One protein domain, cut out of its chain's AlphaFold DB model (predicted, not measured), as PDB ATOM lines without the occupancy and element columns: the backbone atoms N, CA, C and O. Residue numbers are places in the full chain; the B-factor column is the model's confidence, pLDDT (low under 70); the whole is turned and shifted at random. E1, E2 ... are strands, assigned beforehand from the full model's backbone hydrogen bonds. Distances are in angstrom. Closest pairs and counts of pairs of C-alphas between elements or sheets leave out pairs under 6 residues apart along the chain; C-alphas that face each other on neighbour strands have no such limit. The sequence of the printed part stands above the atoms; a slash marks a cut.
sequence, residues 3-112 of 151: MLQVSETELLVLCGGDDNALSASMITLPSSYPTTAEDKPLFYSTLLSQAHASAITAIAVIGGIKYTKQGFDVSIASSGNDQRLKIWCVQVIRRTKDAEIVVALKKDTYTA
ATOM      1  N   MET A   3      25.246 -28.818 -18.808       95.69
ATOM      2  CA  MET A   3      25.697 -29.816 -19.779       95.69
ATOM      3  C   MET A   3      24.851 -29.724 -21.042       95.69
ATOM      4  O   MET A   3      23.635 -29.893 -20.988       95.69
ATOM      5  N   LEU A   4      25.492 -29.493 -22.187       95.94
ATOM      6  CA  LEU A   4      24.828 -29.467 -23.484       95.94
ATOM      7  C   LEU A   4      25.296 -30.636 -24.333       95.94
ATOM      8  O   LEU A   4      26.486 -30.764 -24.635       95.94
ATOM      9  N   GLN A   5      24.345 -31.452 -24.775       95.38
ATOM     10  CA  GLN A   5      24.608 -32.468 -25.779       95.38
ATOM     11  C   GLN A   5      24.772 -31.799 -27.147       95.38
ATOM     12  O   GLN A   5      23.829 -31.222 -27.688       95.38
ATOM     13  N   VAL A   6      25.984 -31.862 -27.694       94.25
ATOM     14  CA  VAL A   6      26.325 -31.275 -28.997       94.25
ATOM     15  C   VAL A   6      26.055 -32.275 -30.120       94.25
ATOM     16  O   VAL A   6      25.592 -31.907 -31.194       94.25
ATOM     17  N   SER A   7      26.325 -33.555 -29.877       91.69
ATOM     18  CA  SER A   7      25.983 -34.651 -30.784       91.69
ATOM     19  C   SER A   7      25.750 -35.937 -29.987       91.69
ATOM     20  O   SER A   7      25.759 -35.927 -28.756       91.69
ATOM     21  N   GLU A   8      25.528 -37.067 -30.658       90.19
ATOM     22  CA  GLU A   8      25.383 -38.366 -29.981       90.19
ATOM     23  C   GLU A   8      26.614 -38.745 -29.147       90.19
ATOM     24  O   GLU A   8      26.488 -39.454 -28.152       90.19
ATOM     25  N   THR A   9      27.793 -38.250 -29.531       90.38
ATOM     26  CA  THR A   9      29.067 -38.584 -28.893       90.38
ATOM     27  C   THR A   9      29.764 -37.389 -28.256       90.38
ATOM     28  O   THR A   9      30.793 -37.575 -27.617       90.38
ATOM     29  N   GLU A  10      29.245 -36.169 -28.393       92.69
ATOM     30  CA  GLU A  10      29.905 -34.965 -27.885       92.69
ATOM     31  C   GLU A  10      29.058 -34.230 -26.850       92.69
ATOM     32  O   GLU A  10      27.878 -33.940 -27.069       92.69
ATOM     33  N   LEU A  11      29.704 -33.864 -25.745       95.44
ATOM     34  CA  LEU A  11      29.116 -33.133 -24.633       95.44
ATOM     35  C   LEU A  11      29.968 -31.906 -24.308       95.44
ATOM     36  O   LEU A  11      31.167 -32.026 -24.050       95.44
ATOM     37  N   LEU A  12      29.339 -30.734 -24.265       96.62
ATOM     38  CA  LEU A  12      29.932 -29.537 -23.682       96.62
ATOM     39  C   LEU A  12      29.514 -29.444 -22.213       96.62
ATOM     40  O   LEU A  12      28.327 -29.364 -21.904       96.62
ATOM     41  N   VAL A  13      30.493 -29.415 -21.318       97.50
ATOM     42  CA  VAL A  13      30.305 -29.260 -19.874       97.50
ATOM     43  C   VAL A  13      30.793 -27.882 -19.450       97.50
ATOM     44  O   VAL A  13      31.921 -27.490 -19.756       97.50
ATOM     45  N   LEU A  14      29.947 -27.154 -18.731       98.12
ATOM     46  CA  LEU A  14      30.200 -25.806 -18.241       98.12
ATOM     47  C   LEU A  14      30.134 -25.801 -16.717       98.12
ATOM     48  O   LEU A  14      29.113 -26.166 -16.124       98.12
ATOM     49  N   CYS A  15      31.203 -25.357 -16.067       98.00
ATOM     50  CA  CYS A  15      31.309 -25.391 -14.613       98.00
ATOM     51  C   CYS A  15      31.710 -24.035 -14.048       98.00
ATOM     52  O   CYS A  15      32.563 -23.344 -14.594       98.00
ATOM     53  N   GLY A  16      31.105 -23.694 -12.917       98.00
ATOM     54  CA  GLY A  16      31.525 -22.604 -12.052       98.00
ATOM     55  C   GLY A  16      32.090 -23.203 -10.776       98.00
ATOM     56  O   GLY A  16      31.562 -24.215 -10.302       98.00
ATOM     57  N   GLY A  17      33.179 -22.634 -10.274       97.56
ATOM     58  CA  GLY A  17      33.853 -23.105  -9.071       97.56
ATOM     59  C   GLY A  17      33.752 -22.135  -7.897       97.56
ATOM     60  O   GLY A  17      33.486 -20.940  -8.058       97.56
ATOM     61  N   ASP A  18      34.013 -22.665  -6.701       97.94
ATOM     62  CA  ASP A  18      34.217 -21.877  -5.474       97.94
ATOM     63  C   ASP A  18      35.481 -21.002  -5.560       97.94
ATOM     64  O   ASP A  18      35.561 -19.911  -5.003       97.94
ATOM     65  N   ASP A  19      36.433 -21.438  -6.380       97.69
ATOM     66  CA  ASP A  19      37.670 -20.745  -6.728       97.69
ATOM     67  C   ASP A  19      37.470 -19.553  -7.675       97.69
ATOM     68  O   ASP A  19      38.460 -19.073  -8.212       97.69
ATOM     69  N   ASN A  20      36.223 -19.102  -7.879       97.69
ATOM     70  CA  ASN A  20      35.787 -18.014  -8.763       97.69
ATOM     71  C   ASN A  20      36.061 -18.200 -10.267       97.69
ATOM     72  O   ASN A  20      35.916 -17.253 -11.055       97.69
ATOM     73  N   ALA A  21      36.425 -19.414 -10.682       98.31
ATOM     74  CA  ALA A  21      36.734 -19.731 -12.065       98.31
ATOM     75  C   ALA A  21      35.520 -20.286 -12.828       98.31
ATOM     76  O   ALA A  21      34.668 -20.993 -12.282       98.31
ATOM     77  N   LEU A  22      35.476 -19.977 -14.125       98.50
ATOM     78  CA  LEU A  22      34.549 -20.561 -15.092       98.50
ATOM     79  C   LEU A  22      35.337 -21.517 -15.984       98.50
ATOM     80  O   LEU A  22      36.361 -21.129 -16.548       98.50
ATOM     81  N   SER A  23      34.868 -22.747 -16.156       98.12
ATOM     82  CA  SER A  23      35.470 -23.698 -17.087       98.12
ATOM     83  C   SER A  23      34.474 -24.198 -18.119       98.12
ATOM     84  O   SER A  23      33.274 -24.322 -17.868       98.12
ATOM     85  N   ALA A  24      35.000 -24.476 -19.306       97.94
ATOM     86  CA  ALA A  24      34.278 -25.071 -20.415       97.94
ATOM     87  C   ALA A  24      35.089 -26.261 -20.923       97.94
ATOM     88  O   ALA A  24      36.270 -26.119 -21.244       97.94
ATOM     89  N   SER A  25      34.466 -27.435 -20.962       96.62
ATOM     90  CA  SER A  25      35.117 -28.686 -21.340       96.62
ATOM     91  C   SER A  25      34.303 -29.419 -22.394       96.62
ATOM     92  O   SER A  25      33.133 -29.717 -22.178       96.62
ATOM     93  N   MET A  26      34.926 -29.725 -23.524       95.00
ATOM     94  CA  MET A  26      34.383 -30.596 -24.555       95.00
ATOM     95  C   MET A  26      34.828 -32.033 -24.290       95.00
ATOM     96  O   MET A  26      36.026 -32.306 -24.165       95.00
ATOM     97  N   ILE A  27      33.861 -32.941 -24.245       93.12
ATOM     98  CA  ILE A  27      34.068 -34.378 -24.096       93.12
ATOM     99  C   ILE A  27      33.552 -35.051 -25.363       93.12
ATOM    100  O   ILE A  27      32.368 -34.940 -25.670       93.12
ATOM    101  N   THR A  28      34.418 -35.776 -26.066       90.62
ATOM    102  CA  THR A  28      34.030 -36.646 -27.181       90.62
ATOM    103  C   THR A  28      34.183 -38.093 -26.742       90.62
ATOM    104  O   THR A  28      35.281 -38.542 -26.412       90.62
ATOM    105  N   LEU A  29      33.078 -38.827 -26.721       87.12
ATOM    106  CA  LEU A  29      33.018 -40.244 -26.403       87.12
ATOM    107  C   LEU A  29      33.244 -41.083 -27.673       87.12
ATOM    108  O   LEU A  29      32.825 -40.682 -28.761       87.12
ATOM    109  N   PRO A  30      33.879 -42.260 -27.565       82.19
ATOM    110  CA  PRO A  30      33.961 -43.182 -28.687       82.19
ATOM    111  C   PRO A  30      32.568 -43.712 -29.045       82.19
ATOM    112  O   PRO A  30      31.725 -43.924 -28.172       82.19
ATOM    113  N   SER A  31      32.323 -43.934 -30.339       75.81
ATOM    114  CA  SER A  31      31.074 -44.555 -30.790       75.81
ATOM    115  C   SER A  31      30.957 -45.993 -30.259       75.81
ATOM    116  O   SER A  31      31.966 -46.643 -29.987       75.81
ATOM    117  N   SER A  32      29.729 -46.506 -30.129       67.19
ATOM    118  CA  SER A  32      29.391 -47.790 -29.482       67.19
ATOM    119  C   SER A  32      30.076 -49.045 -30.052       67.19
ATOM    120  O   SER A  32      29.910 -50.132 -29.499       67.19
ATOM    121  N   TYR A  33      30.857 -48.918 -31.128       61.03
ATOM    122  CA  TYR A  33      31.656 -49.987 -31.720       61.03
ATOM    123  C   TYR A  33      33.103 -49.516 -31.914       61.03
ATOM    124  O   TYR A  33      33.456 -49.105 -33.020       61.03
ATOM    125  N   PRO A  34      33.955 -49.564 -30.874       56.66
ATOM    126  CA  PRO A  34      35.365 -49.251 -31.036       56.66
ATOM    127  C   PRO A  34      35.990 -50.289 -31.976       56.66
ATOM    128  O   PRO A  34      36.108 -51.467 -31.633       56.66
ATOM    129  N   THR A  35      36.326 -49.874 -33.194       58.75
ATOM    130  CA  THR A  35      36.855 -50.779 -34.235       58.75
ATOM    131  C   THR A  35      38.378 -50.815 -34.232       58.75
ATOM    132  O   THR A  35      38.975 -51.738 -34.789       58.75
ATOM    133  N   THR A  36      39.024 -49.854 -33.564       59.28
ATOM    134  CA  THR A  36      40.485 -49.762 -33.456       59.28
ATOM    135  C   THR A  36      40.924 -49.200 -32.099       59.28
ATOM    136  O   THR A  36      40.149 -48.582 -31.375       59.28
ATOM    137  N   ALA A  37      42.204 -49.379 -31.750       59.88
ATOM    138  CA  ALA A  37      42.811 -48.820 -30.535       59.88
ATOM    139  C   ALA A  37      42.901 -47.270 -30.518       59.88
ATOM    140  O   ALA A  37      43.379 -46.699 -29.532       59.88
ATOM    141  N   GLU A  38      42.467 -46.604 -31.596       59.19
ATOM    142  CA  GLU A  38      42.413 -45.143 -31.738       59.19
ATOM    143  C   GLU A  38      41.072 -44.531 -31.287       59.19
ATOM    144  O   GLU A  38      40.996 -43.315 -31.131       59.19
ATOM    145  N   ASP A  39      40.055 -45.344 -30.967       68.44
ATOM    146  CA  ASP A  39      38.769 -44.898 -30.397       68.44
ATOM    147  C   ASP A  39      38.900 -44.543 -28.899       68.44
ATOM    148  O   ASP A  39      38.291 -45.159 -28.019       68.44
ATOM    149  N   LYS A  40      39.751 -43.565 -28.575       74.75
ATOM    150  CA  LYS A  40      39.897 -43.030 -27.212       74.75
ATOM    151  C   LYS A  40      38.996 -41.810 -27.017       74.75
ATOM    152  O   LYS A  40      38.853 -41.018 -27.944       74.75
ATOM    153  N   PRO A  41      38.432 -41.614 -25.811       81.81
ATOM    154  CA  PRO A  41      37.717 -40.386 -25.515       81.81
ATOM    155  C   PRO A  41      38.664 -39.188 -25.640       81.81
ATOM    156  O   PRO A  41      39.796 -39.232 -25.149       81.81
ATOM    157  N   LEU A  42      38.193 -38.123 -26.287       88.19
ATOM    158  CA  LEU A  42      38.914 -36.857 -26.379       88.19
ATOM    159  C   LEU A  42      38.358 -35.879 -25.350       88.19
ATOM    160  O   LEU A  42      37.151 -35.812 -25.118       88.19
ATOM    161  N   PHE A  43      39.261 -35.122 -24.734       90.19
ATOM    162  CA  PHE A  43      38.929 -34.139 -23.715       90.19
ATOM    163  C   PHE A  43      39.693 -32.847 -23.981       90.19
ATOM    164  O   PHE A  43      40.925 -32.838 -23.971       90.19
ATOM    165  N   TYR A  44      38.956 -31.759 -24.180       92.50
ATOM    166  CA  TYR A  44      39.509 -30.419 -24.349       92.50
ATOM    167  C   TYR A  44      38.868 -29.498 -23.330       92.50
ATOM    168  O   TYR A  44      37.647 -29.444 -23.243       92.50
ATOM    169  N   SER A  45      39.667 -28.767 -22.558       94.88
ATOM    170  CA  SER A  45      39.151 -27.881 -21.516       94.88
ATOM    171  C   SER A  45      39.846 -26.534 -21.548       94.88
ATOM    172  O   SER A  45      41.035 -26.433 -21.845       94.88
ATOM    173  N   THR A  46      39.083 -25.495 -21.245       96.75
ATOM    174  CA  THR A  46      39.575 -24.145 -21.005       96.75
ATOM    175  C   THR A  46      39.069 -23.676 -19.654       96.75
ATOM    176  O   THR A  46      37.893 -23.839 -19.321       96.75
ATOM    177  N   LEU A  47      39.978 -23.083 -18.887       97.56
ATOM    178  CA  LEU A  47      39.709 -22.486 -17.591       97.56
ATOM    179  C   LEU A  47      39.904 -20.976 -17.699       97.56
ATOM    180  O   LEU A  47      40.989 -20.505 -18.040       97.56
ATOM    181  N   LEU A  48      38.864 -20.225 -17.365       97.69
ATOM    182  CA  LEU A  48      38.935 -18.794 -17.146       97.69
ATOM    183  C   LEU A  48      39.028 -18.541 -15.640       97.69
ATOM    184  O   LEU A  48      38.020 -18.526 -14.930       97.69
ATOM    185  N   SER A  49      40.253 -18.353 -15.153       97.12
ATOM    186  CA  SER A  49      40.502 -17.928 -13.771       97.12
ATOM    187  C   SER A  49      39.922 -16.536 -13.522       97.12
ATOM    188  O   SER A  49      40.012 -15.691 -14.416       97.12
ATOM    189  N   GLN A  50      39.435 -16.255 -12.308       96.50
ATOM    190  CA  GLN A  50      38.937 -14.922 -11.932       96.50
ATOM    191  C   GLN A  50      37.778 -14.445 -12.820       96.50
ATOM    192  O   GLN A  50      37.672 -13.265 -13.158       96.50
ATOM    193  N   ALA A  51      36.895 -15.368 -13.213       98.25
ATOM    194  CA  ALA A  51      35.689 -15.030 -13.962       98.25
ATOM    195  C   ALA A  51      34.726 -14.180 -13.111       98.25
ATOM    196  O   ALA A  51      34.075 -13.261 -13.623       98.25
ATOM    197  N   HIS A  52      34.688 -14.452 -11.805       98.38
ATOM    198  CA  HIS A  52      33.976 -13.681 -10.786       98.38
ATOM    199  C   HIS A  52      34.925 -13.218  -9.672       98.38
ATOM    200  O   HIS A  52      36.066 -13.667  -9.578       98.38
ATOM    201  N   ALA A  53      34.457 -12.303  -8.819       98.06
ATOM    202  CA  ALA A  53      35.203 -11.881  -7.627       98.06
ATOM    203  C   ALA A  53      35.006 -12.832  -6.427       98.06
ATOM    204  O   ALA A  53      35.688 -12.695  -5.415       98.06
ATOM    205  N   SER A  54      34.078 -13.787  -6.541       97.69
ATOM    206  CA  SER A  54      33.739 -14.806  -5.541       97.69
ATOM    207  C   SER A  54      33.284 -16.094  -6.242       97.69
ATOM    208  O   SER A  54      33.219 -16.129  -7.470       97.69
ATOM    209  N   ALA A  55      32.959 -17.134  -5.470       98.19
ATOM    210  CA  ALA A  55      32.384 -18.388  -5.950       98.19
ATOM    211  C   ALA A  55      31.276 -18.186  -6.997       98.19
ATOM    212  O   ALA A  55      30.376 -17.361  -6.807       98.19
ATOM    213  N   ILE A  56      31.329 -18.970  -8.075       98.62
ATOM    214  CA  ILE A  56      30.254 -19.070  -9.063       98.62
ATOM    215  C   ILE A  56      29.297 -20.163  -8.603       98.62
ATOM    216  O   ILE A  56      29.637 -21.345  -8.605       98.62
ATOM    217  N   THR A  57      28.087 -19.770  -8.234       98.38
ATOM    218  CA  THR A  57      27.088 -20.652  -7.615       98.38
ATOM    219  C   THR A  57      25.970 -21.038  -8.574       98.38
ATOM    220  O   THR A  57      25.346 -22.082  -8.397       98.38
ATOM    221  N   ALA A  58      25.738 -20.245  -9.621       98.38
ATOM    222  CA  ALA A  58      24.716 -20.512 -10.622       98.38
ATOM    223  C   ALA A  58      25.251 -20.275 -12.038       98.38
ATOM    224  O   ALA A  58      25.972 -19.309 -12.299       98.38
ATOM    225  N   ILE A  59      24.881 -21.170 -12.953       98.25
ATOM    226  CA  ILE A  59      25.131 -21.069 -14.392       98.25
ATOM    227  C   ILE A  59      23.847 -21.488 -15.098       98.25
ATOM    228  O   ILE A  59      23.199 -22.417 -14.635       98.25
ATOM    229  N   ALA A  60      23.506 -20.824 -16.200       97.62
ATOM    230  CA  ALA A  60      22.410 -21.230 -17.071       97.62
ATOM    231  C   ALA A  60      22.797 -21.045 -18.542       97.62
ATOM    232  O   ALA A  60      23.485 -20.084 -18.903       97.62
ATOM    233  N   VAL A  61      22.333 -21.950 -19.399       96.56
ATOM    234  CA  VAL A  61      22.478 -21.834 -20.853       96.56
ATOM    235  C   VAL A  61      21.388 -20.918 -21.385       96.56
ATOM    236  O   VAL A  61      20.206 -21.147 -21.149       96.56
ATOM    237  N   ILE A  62      21.774 -19.882 -22.124       94.75
ATOM    238  CA  ILE A  62      20.828 -18.972 -22.759       94.75
ATOM    239  C   ILE A  62      20.604 -19.423 -24.197       94.75
ATOM    240  O   ILE A  62      21.511 -19.371 -25.024       94.75
ATOM    241  N   GLY A  63      19.370 -19.825 -24.498       87.94
ATOM    242  CA  GLY A  63      19.021 -20.352 -25.811       87.94
ATOM    243  C   GLY A  63      19.588 -21.754 -26.006       87.94
ATOM    244  O   GLY A  63      19.326 -22.649 -25.211       87.94
ATOM    245  N   GLY A  64      20.351 -21.957 -27.076       89.62
ATOM    246  CA  GLY A  64      20.888 -23.266 -27.424       89.62
ATOM    247  C   GLY A  64      22.186 -23.165 -28.209       89.62
ATOM    248  O   GLY A  64      22.839 -22.124 -28.242       89.62
ATOM    249  N   ILE A  65      22.559 -24.265 -28.855       94.44
ATOM    250  CA  ILE A  65      23.780 -24.336 -29.658       94.44
ATOM    251  C   ILE A  65      23.555 -23.630 -30.999       94.44
ATOM    252  O   ILE A  65      22.695 -24.027 -31.788       94.44
ATOM    253  N   LYS A  66      24.371 -22.616 -31.291       94.25
ATOM    254  CA  LYS A  66      24.411 -21.954 -32.597       94.25
ATOM    255  C   LYS A  66      25.564 -22.512 -33.422       94.25
ATOM    256  O   LYS A  66      26.714 -22.121 -33.244       94.25
ATOM    257  N   TYR A  67      25.259 -23.410 -34.354       94.00
ATOM    258  CA  TYR A  67      26.269 -23.970 -35.252       94.00
ATOM    259  C   TYR A  67      26.830 -22.916 -36.211       94.00
ATOM    260  O   TYR A  67      26.099 -22.119 -36.804       94.00
ATOM    261  N   THR A  68      28.144 -22.948 -36.395       92.81
ATOM    262  CA  THR A  68      28.883 -22.109 -37.336       92.81
ATOM    263  C   THR A  68      29.618 -22.994 -38.340       92.81
ATOM    264  O   THR A  68      29.692 -24.213 -38.196       92.81
ATOM    265  N   LYS A  69      30.211 -22.394 -39.378       90.06
ATOM    266  CA  LYS A  69      31.002 -23.153 -40.365       90.06
ATOM    267  C   LYS A  69      32.209 -23.873 -39.752       90.06
ATOM    268  O   LYS A  69      32.708 -24.815 -40.354       90.06
ATOM    269  N   GLN A  70      32.707 -23.392 -38.613       90.25
ATOM    270  CA  GLN A  70      33.942 -23.865 -37.985       90.25
ATOM    271  C   GLN A  70      33.693 -24.584 -36.653       90.25
ATOM    272  O   GLN A  70      34.646 -25.033 -36.028       90.25
ATOM    273  N   GLY A  71      32.443 -24.713 -36.205       94.06
ATOM    274  CA  GLY A  71      32.110 -25.301 -34.913       94.06
ATOM    275  C   GLY A  71      30.766 -24.794 -34.415       94.06
ATOM    276  O   GLY A  71      29.773 -24.907 -35.134       94.06
ATOM    277  N   PHE A  72      30.712 -24.248 -33.204       95.69
ATOM    278  CA  PHE A  72      29.477 -23.705 -32.646       95.69
ATOM    279  C   PHE A  72      29.728 -22.730 -31.494       95.69
ATOM    280  O   PHE A  72      30.769 -22.779 -30.841       95.69
ATOM    281  N   ASP A  73      28.726 -21.900 -31.228       96.31
ATOM    282  CA  ASP A  73      28.713 -20.940 -30.132       96.31
ATOM    283  C   ASP A  73      27.586 -21.274 -29.146       96.31
ATOM    284  O   ASP A  73      26.514 -21.748 -29.538       96.31
ATOM    285  N   VAL A  74      27.822 -20.998 -27.864       96.56
ATOM    286  CA  VAL A  74      26.835 -21.110 -26.784       96.56
ATOM    287  C   VAL A  74      26.873 -19.842 -25.941       96.56
ATOM    288  O   VAL A  74      27.940 -19.413 -25.491       96.56
ATOM    289  N   SER A  75      25.708 -19.241 -25.711       96.94
ATOM    290  CA  SER A  75      25.564 -18.132 -24.766       96.94
ATOM    291  C   SER A  75      25.228 -18.685 -23.389       96.94
ATOM    292  O   SER A  75      24.359 -19.543 -23.255       96.94
ATOM    293  N   ILE A  76      25.902 -18.197 -22.355       97.62
ATOM    294  CA  ILE A  76      25.665 -18.648 -20.981       97.62
ATOM    295  C   ILE A  76      25.594 -17.451 -20.049       97.62
ATOM    296  O   ILE A  76      26.216 -16.415 -20.296       97.62
ATOM    297  N   ALA A  77      24.864 -17.608 -18.959       98.06
ATOM    298  CA  ALA A  77      24.902 -16.693 -17.839       98.06
ATOM    299  C   ALA A  77      25.550 -17.367 -16.635       98.06
ATOM    300  O   ALA A  77      25.372 -18.566 -16.430       98.06
ATOM    301  N   SER A  78      26.265 -16.591 -15.829       98.50
ATOM    302  CA  SER A  78      26.739 -17.022 -14.518       98.50
ATOM    303  C   SER A  78      26.527 -15.935 -13.475       98.50
ATOM    304  O   SER A  78      26.489 -14.741 -13.791       98.50
ATOM    305  N   SER A  79      26.397 -16.363 -12.225       98.50
ATOM    306  CA  SER A  79      26.314 -15.480 -11.070       98.50
ATOM    307  C   SER A  79      26.884 -16.155  -9.828       98.50
ATOM    308  O   SER A  79      27.050 -17.377  -9.779       98.50
ATOM    309  N   GLY A  80      27.189 -15.334  -8.830       97.12
ATOM    310  CA  GLY A  80      27.801 -15.759  -7.583       97.12
ATOM    311  C   GLY A  80      27.541 -14.800  -6.429       97.12
ATOM    312  O   GLY A  80      26.746 -13.859  -6.527       97.12
ATOM    313  N   ASN A  81      28.275 -15.003  -5.338       95.75
ATOM    314  CA  ASN A  81      28.207 -14.166  -4.134       95.75
ATOM    315  C   ASN A  81      28.744 -12.737  -4.342       95.75
ATOM    316  O   ASN A  81      28.566 -11.886  -3.473       95.75
ATOM    317  N   ASP A  82      29.351 -12.446  -5.495       97.44
ATOM    318  CA  ASP A  82      29.747 -11.090  -5.888       97.44
ATOM    319  C   ASP A  82      28.579 -10.236  -6.422       97.44
ATOM    320  O   ASP A  82      28.786  -9.075  -6.788       97.44
ATOM    321  N   GLN A  83      27.358 -10.793  -6.448       96.56
ATOM    322  CA  GLN A  83      26.128 -10.156  -6.943       96.56
ATOM    323  C   GLN A  83      26.271  -9.621  -8.376       96.56
ATOM    324  O   GLN A  83      25.630  -8.635  -8.762       96.56
ATOM    325  N   ARG A  84      27.122 -10.268  -9.181       98.00
ATOM    326  CA  ARG A  84      27.268  -9.982 -10.604       98.00
ATOM    327  C   ARG A  84      26.561 -11.036 -11.428       98.00
ATOM    328  O   ARG A  84      26.868 -12.216 -11.331       98.00
ATOM    329  N   LEU A  85      25.689 -10.579 -12.313       97.94
ATOM    330  CA  LEU A  85      25.191 -11.362 -13.427       97.94
ATOM    331  C   LEU A  85      26.095 -11.107 -14.637       97.94
ATOM    332  O   LEU A  85      26.140  -9.990 -15.168       97.94
ATOM    333  N   LYS A  86      26.808 -12.141 -15.083       98.31
ATOM    334  CA  LYS A  86      27.691 -12.074 -16.251       98.31
ATOM    335  C   LYS A  86      27.152 -12.930 -17.384       98.31
ATOM    336  O   LYS A  86      26.720 -14.057 -17.159       98.31
ATOM    337  N   ILE A  87      27.181 -12.387 -18.597       97.88
ATOM    338  CA  ILE A  87      26.833 -13.105 -19.826       97.88
ATOM    339  C   ILE A  87      28.109 -13.372 -20.602       97.88
ATOM    340  O   ILE A  87      28.891 -12.449 -20.849       97.88
ATOM    341  N   TRP A  88      28.284 -14.614 -21.027       97.94
ATOM    342  CA  TRP A  88      29.459 -15.090 -21.736       97.94
ATOM    343  C   TRP A  88      29.064 -15.718 -23.065       97.94
ATOM    344  O   TRP A  88      27.964 -16.246 -23.221       97.94
ATOM    345  N   CYS A  89      29.992 -15.683 -24.010       96.94
ATOM    346  CA  CYS A  89      29.937 -16.463 -25.235       96.94
ATOM    347  C   CYS A  89      31.064 -17.493 -25.191       96.94
ATOM    348  O   CYS A  89      32.235 -17.120 -25.074       96.94
ATOM    349  N   VAL A  90      30.695 -18.768 -25.251       97.25
ATOM    350  CA  VAL A  90      31.609 -19.904 -25.357       97.25
ATOM    351  C   VAL A  90      31.625 -20.335 -26.814       97.25
ATOM    352  O   VAL A  90      30.619 -20.820 -27.327       97.25
ATOM    353  N   GLN A  91      32.753 -20.136 -27.479       96.75
ATOM    354  CA  GLN A  91      32.956 -20.500 -28.875       96.75
ATOM    355  C   GLN A  91      33.820 -21.749 -28.927       96.75
ATOM    356  O   GLN A  91      34.924 -21.766 -28.382       96.75
ATOM    357  N   VAL A  92      33.325 -22.787 -29.586       95.62
ATOM    358  CA  VAL A  92      34.076 -24.017 -29.819       95.62
ATOM    359  C   VAL A  92      34.423 -24.088 -31.295       95.62
ATOM    360  O   VAL A  92      33.551 -24.254 -32.146       95.62
ATOM    361  N   ILE A  93      35.714 -23.979 -31.595       93.94
ATOM    362  CA  ILE A  93      36.263 -24.062 -32.944       93.94
ATOM    363  C   ILE A  93      36.797 -25.478 -33.139       93.94
ATOM    364  O   ILE A  93      37.769 -25.893 -32.506       93.94
ATOM    365  N   ARG A  94      36.167 -26.233 -34.037       86.94
ATOM    366  CA  ARG A  94      36.591 -27.582 -34.408       86.94
ATOM    367  C   ARG A  94      37.700 -27.493 -35.448       86.94
ATOM    368  O   ARG A  94      37.472 -27.065 -36.580       86.94
ATOM    369  N   ARG A  95      38.902 -27.930 -35.085       80.12
ATOM    370  CA  ARG A  95      40.002 -28.146 -36.031       80.12
ATOM    371  C   ARG A  95      40.157 -29.648 -36.264       80.12
ATOM    372  O   ARG A  95      39.680 -30.465 -35.488       80.12
ATOM    373  N   THR A  96      40.835 -30.029 -37.344       67.44
ATOM    374  CA  THR A  96      40.986 -31.433 -37.773       67.44
ATOM    375  C   THR A  96      41.665 -32.352 -36.756       67.44
ATOM    376  O   THR A  96      41.574 -33.565 -36.909       67.44
ATOM    377  N   LYS A  97      42.362 -31.802 -35.756       67.12
ATOM    378  CA  LYS A  97      43.034 -32.581 -34.707       67.12
ATOM    379  C   LYS A  97      42.682 -32.166 -33.283       67.12
ATOM    380  O   LYS A  97      42.833 -33.001 -32.410       67.12
ATOM    381  N   ASP A  98      42.206 -30.937 -33.070       75.38
ATOM    382  CA  ASP A  98      41.927 -30.398 -31.738       75.38
ATOM    383  C   ASP A  98      40.724 -29.450 -31.760       75.38
ATOM    384  O   ASP A  98      40.502 -28.730 -32.739       75.38
ATOM    385  N   ALA A  99      39.965 -29.420 -30.667       83.69
ATOM    386  CA  ALA A  99      38.985 -28.371 -30.424       83.69
ATOM    387  C   ALA A  99      39.645 -27.223 -29.651       83.69
ATOM    388  O   ALA A  99      40.354 -27.441 -28.670       83.69
ATOM    389  N   GLU A 100      39.392 -25.992 -30.079       92.62
ATOM    390  CA  GLU A 100      39.754 -24.788 -29.334       92.62
ATOM    391  C   GLU A 100      38.489 -24.204 -28.709       92.62
ATOM    392  O   GLU A 100      37.471 -24.062 -29.388       92.62
ATOM    393  N   ILE A 101      38.551 -23.875 -27.418       95.88
ATOM    394  CA  ILE A 101      37.439 -23.270 -26.685       95.88
ATOM    395  C   ILE A 101      37.845 -21.851 -26.299       95.88
ATOM    396  O   ILE A 101      38.813 -21.648 -25.573       95.88
ATOM    397  N   VAL A 102      37.091 -20.866 -26.775       95.94
ATOM    398  CA  VAL A 102      37.284 -19.453 -26.446       95.94
ATOM    399  C   VAL A 102      36.095 -18.982 -25.624       95.94
ATOM    400  O   VAL A 102      34.947 -19.142 -26.032       95.94
ATOM    401  N   VAL A 103      36.361 -18.386 -24.463       96.88
ATOM    402  CA  VAL A 103      35.325 -17.844 -23.576       96.88
ATOM    403  C   VAL A 103      35.468 -16.330 -23.520       96.88
ATOM    404  O   VAL A 103      36.509 -15.815 -23.115       96.88
ATOM    405  N   ALA A 104      34.426 -15.609 -23.928       96.81
ATOM    406  CA  ALA A 104      34.421 -14.150 -23.973       96.81
ATOM    407  C   ALA A 104      33.297 -13.567 -23.110       96.81
ATOM    408  O   ALA A 104      32.129 -13.921 -23.280       96.81
ATOM    409  N   LEU A 105      33.637 -12.623 -22.228       97.69
ATOM    410  CA  LEU A 105      32.659 -11.838 -21.475       97.69
ATOM    411  C   LEU A 105      31.932 -10.879 -22.421       97.69
ATOM    412  O   LEU A 105      32.561 -10.096 -23.133       97.69
ATOM    413  N   LYS A 106      30.603 -10.930 -22.419       97.12
ATOM    414  CA  LYS A 106      29.745 -10.074 -23.247       97.12
ATOM    415  C   LYS A 106      29.028  -9.008 -22.431       97.12
ATOM    416  O   LYS A 106      28.810  -7.907 -22.928       97.12
ATOM    417  N   LYS A 107      28.669  -9.316 -21.185       97.19
ATOM    418  CA  LYS A 107      28.011  -8.372 -20.278       97.19
ATOM    419  C   LYS A 107      28.359  -8.686 -18.832       97.19
ATOM    420  O   LYS A 107      28.449  -9.851 -18.473       97.19
ATOM    421  N   ASP A 108      28.494  -7.648 -18.020       97.88
ATOM    422  CA  ASP A 108      28.689  -7.730 -16.574       97.88
ATOM    423  C   ASP A 108      27.818  -6.657 -15.920       97.88
ATOM    424  O   ASP A 108      27.999  -5.463 -16.174       97.88
ATOM    425  N   THR A 109      26.831  -7.077 -15.134       97.62
ATOM    426  CA  THR A 109      25.896  -6.175 -14.459       97.62
ATOM    427  C   THR A 109      25.646  -6.628 -13.032       97.62
ATOM    428  O   THR A 109      25.742  -7.811 -12.720       97.62
ATOM    429  N   TYR A 110      25.283  -5.691 -12.162       98.00
ATOM    430  CA  TYR A 110      24.774  -6.041 -10.841       98.00
ATOM    431  C   TYR A 110      23.374  -6.650 -10.937       98.00
ATOM    432  O   TYR A 110      22.572  -6.239 -11.781       98.00
ATOM    433  N   THR A 111      23.095  -7.592 -10.041       97.38
ATOM    434  CA  THR A 111      21.746  -8.061  -9.710       97.38
ATOM    435  C   THR A 111      21.371  -7.584  -8.307       97.38
ATOM    436  O   THR A 111      22.240  -7.412  -7.455       97.38
ATOM    437  N   ALA A 112      20.080  -7.357  -8.064       96.75
ATOM    438  CA  ALA A 112      19.566  -7.057  -6.727       96.75
ATOM    439  C   ALA A 112      19.365  -8.321  -5.870       96.75
ATOM    440  O   ALA A 112      19.101  -8.218  -4.672       96.75
TER     441      ALA A 112
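What this domain is: This is residues 3 to 112 of the 151 residues of the protein "WD repeat containing protein" of Coccidioides immitis H538.4 (UniProt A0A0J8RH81). Two antiparallel sheets of four strands each lie partly face to face as a sandwich, a rather flat one of E1 to E4 and a longer, twisted one of E5 to E8, with their strands crossing at 27 degrees. The long link between E3 and E4, residues 29 to 41, reaches far out at one end. The 110 printed residues hold eight named strands, E1 to E8 along the chain, and no named helix, an all-strand class; the sheets run E1 E2 E3 E4 and E5 E6 E7 E8. The whole is elongated, 54 by 28 by 19 A, yet only just compact, close to loose, with a radius of gyration of the C-alphas of 15.3 A.

How they stand to each other: The first sheet is a meander, each strand the antiparallel neighbour of the one before: E1, residues 3 to 5, E2, residues 10 to 16, E3, residues 22 to 28, and E4, residues 42 to 48. N 4 and O 12 of the hairpin E1 and E2 are 2.9 A apart, within hydrogen-bond range. In the hairpin E2 and E3, N 13 and O 25 are 2.8 A apart, and in the hairpin E3 and E4, N 26 and O 44 are 2.7 A apart. The second meander is E5, residues 56 to 68, E6, residues 71 to 80, E7, residues 84 to 94, and E8, residues 99 to 110. E5 bends by 65 degrees at residue 63. Within hydrogen-bond range are N 62 and O 75 of E5 and E6, 2.8 A, N 88 and O 76 of E6 and E7, 2.8 A, and N 91 and O 102 of E7 and E8, 2.8 A. Between the sheets, the closest C-alphas of E2 and E5 are those of Gly 16 and Ile 56, 4.8 A apart, and those of E4 and E8 are Thr 46 and Ile 101, 6.1 A apart. E4 and E5 are apart, and E1 and E5 are near each other.

Where its parts are: E1 begins with C-alpha 3 at (25.697, -29.816, -19.779). E2, E3 and E4 are 20.2, 20.1 and 20.3 A long. The chain changes sheet at the short link from E4 to E5, and E5 begins with C-alpha 56 at (30.254, -19.070, -9.063). E5, E6, E7 and E8 measure 28.5, 29.3, 31.0 and 32.9 A; E8 ends with C-alpha 110 at (24.774, -6.041, -10.841).

The domain as a whole: The two C-alphas farthest apart are those of Thr 36 and Ala 112, 54.6 A. The printed part has no cut, and the link from E3 to E4 is long, with 13 residues. The mean pLDDT of the printed part is 91.7; residues 32 to 39 and 96 to 97 are under 70.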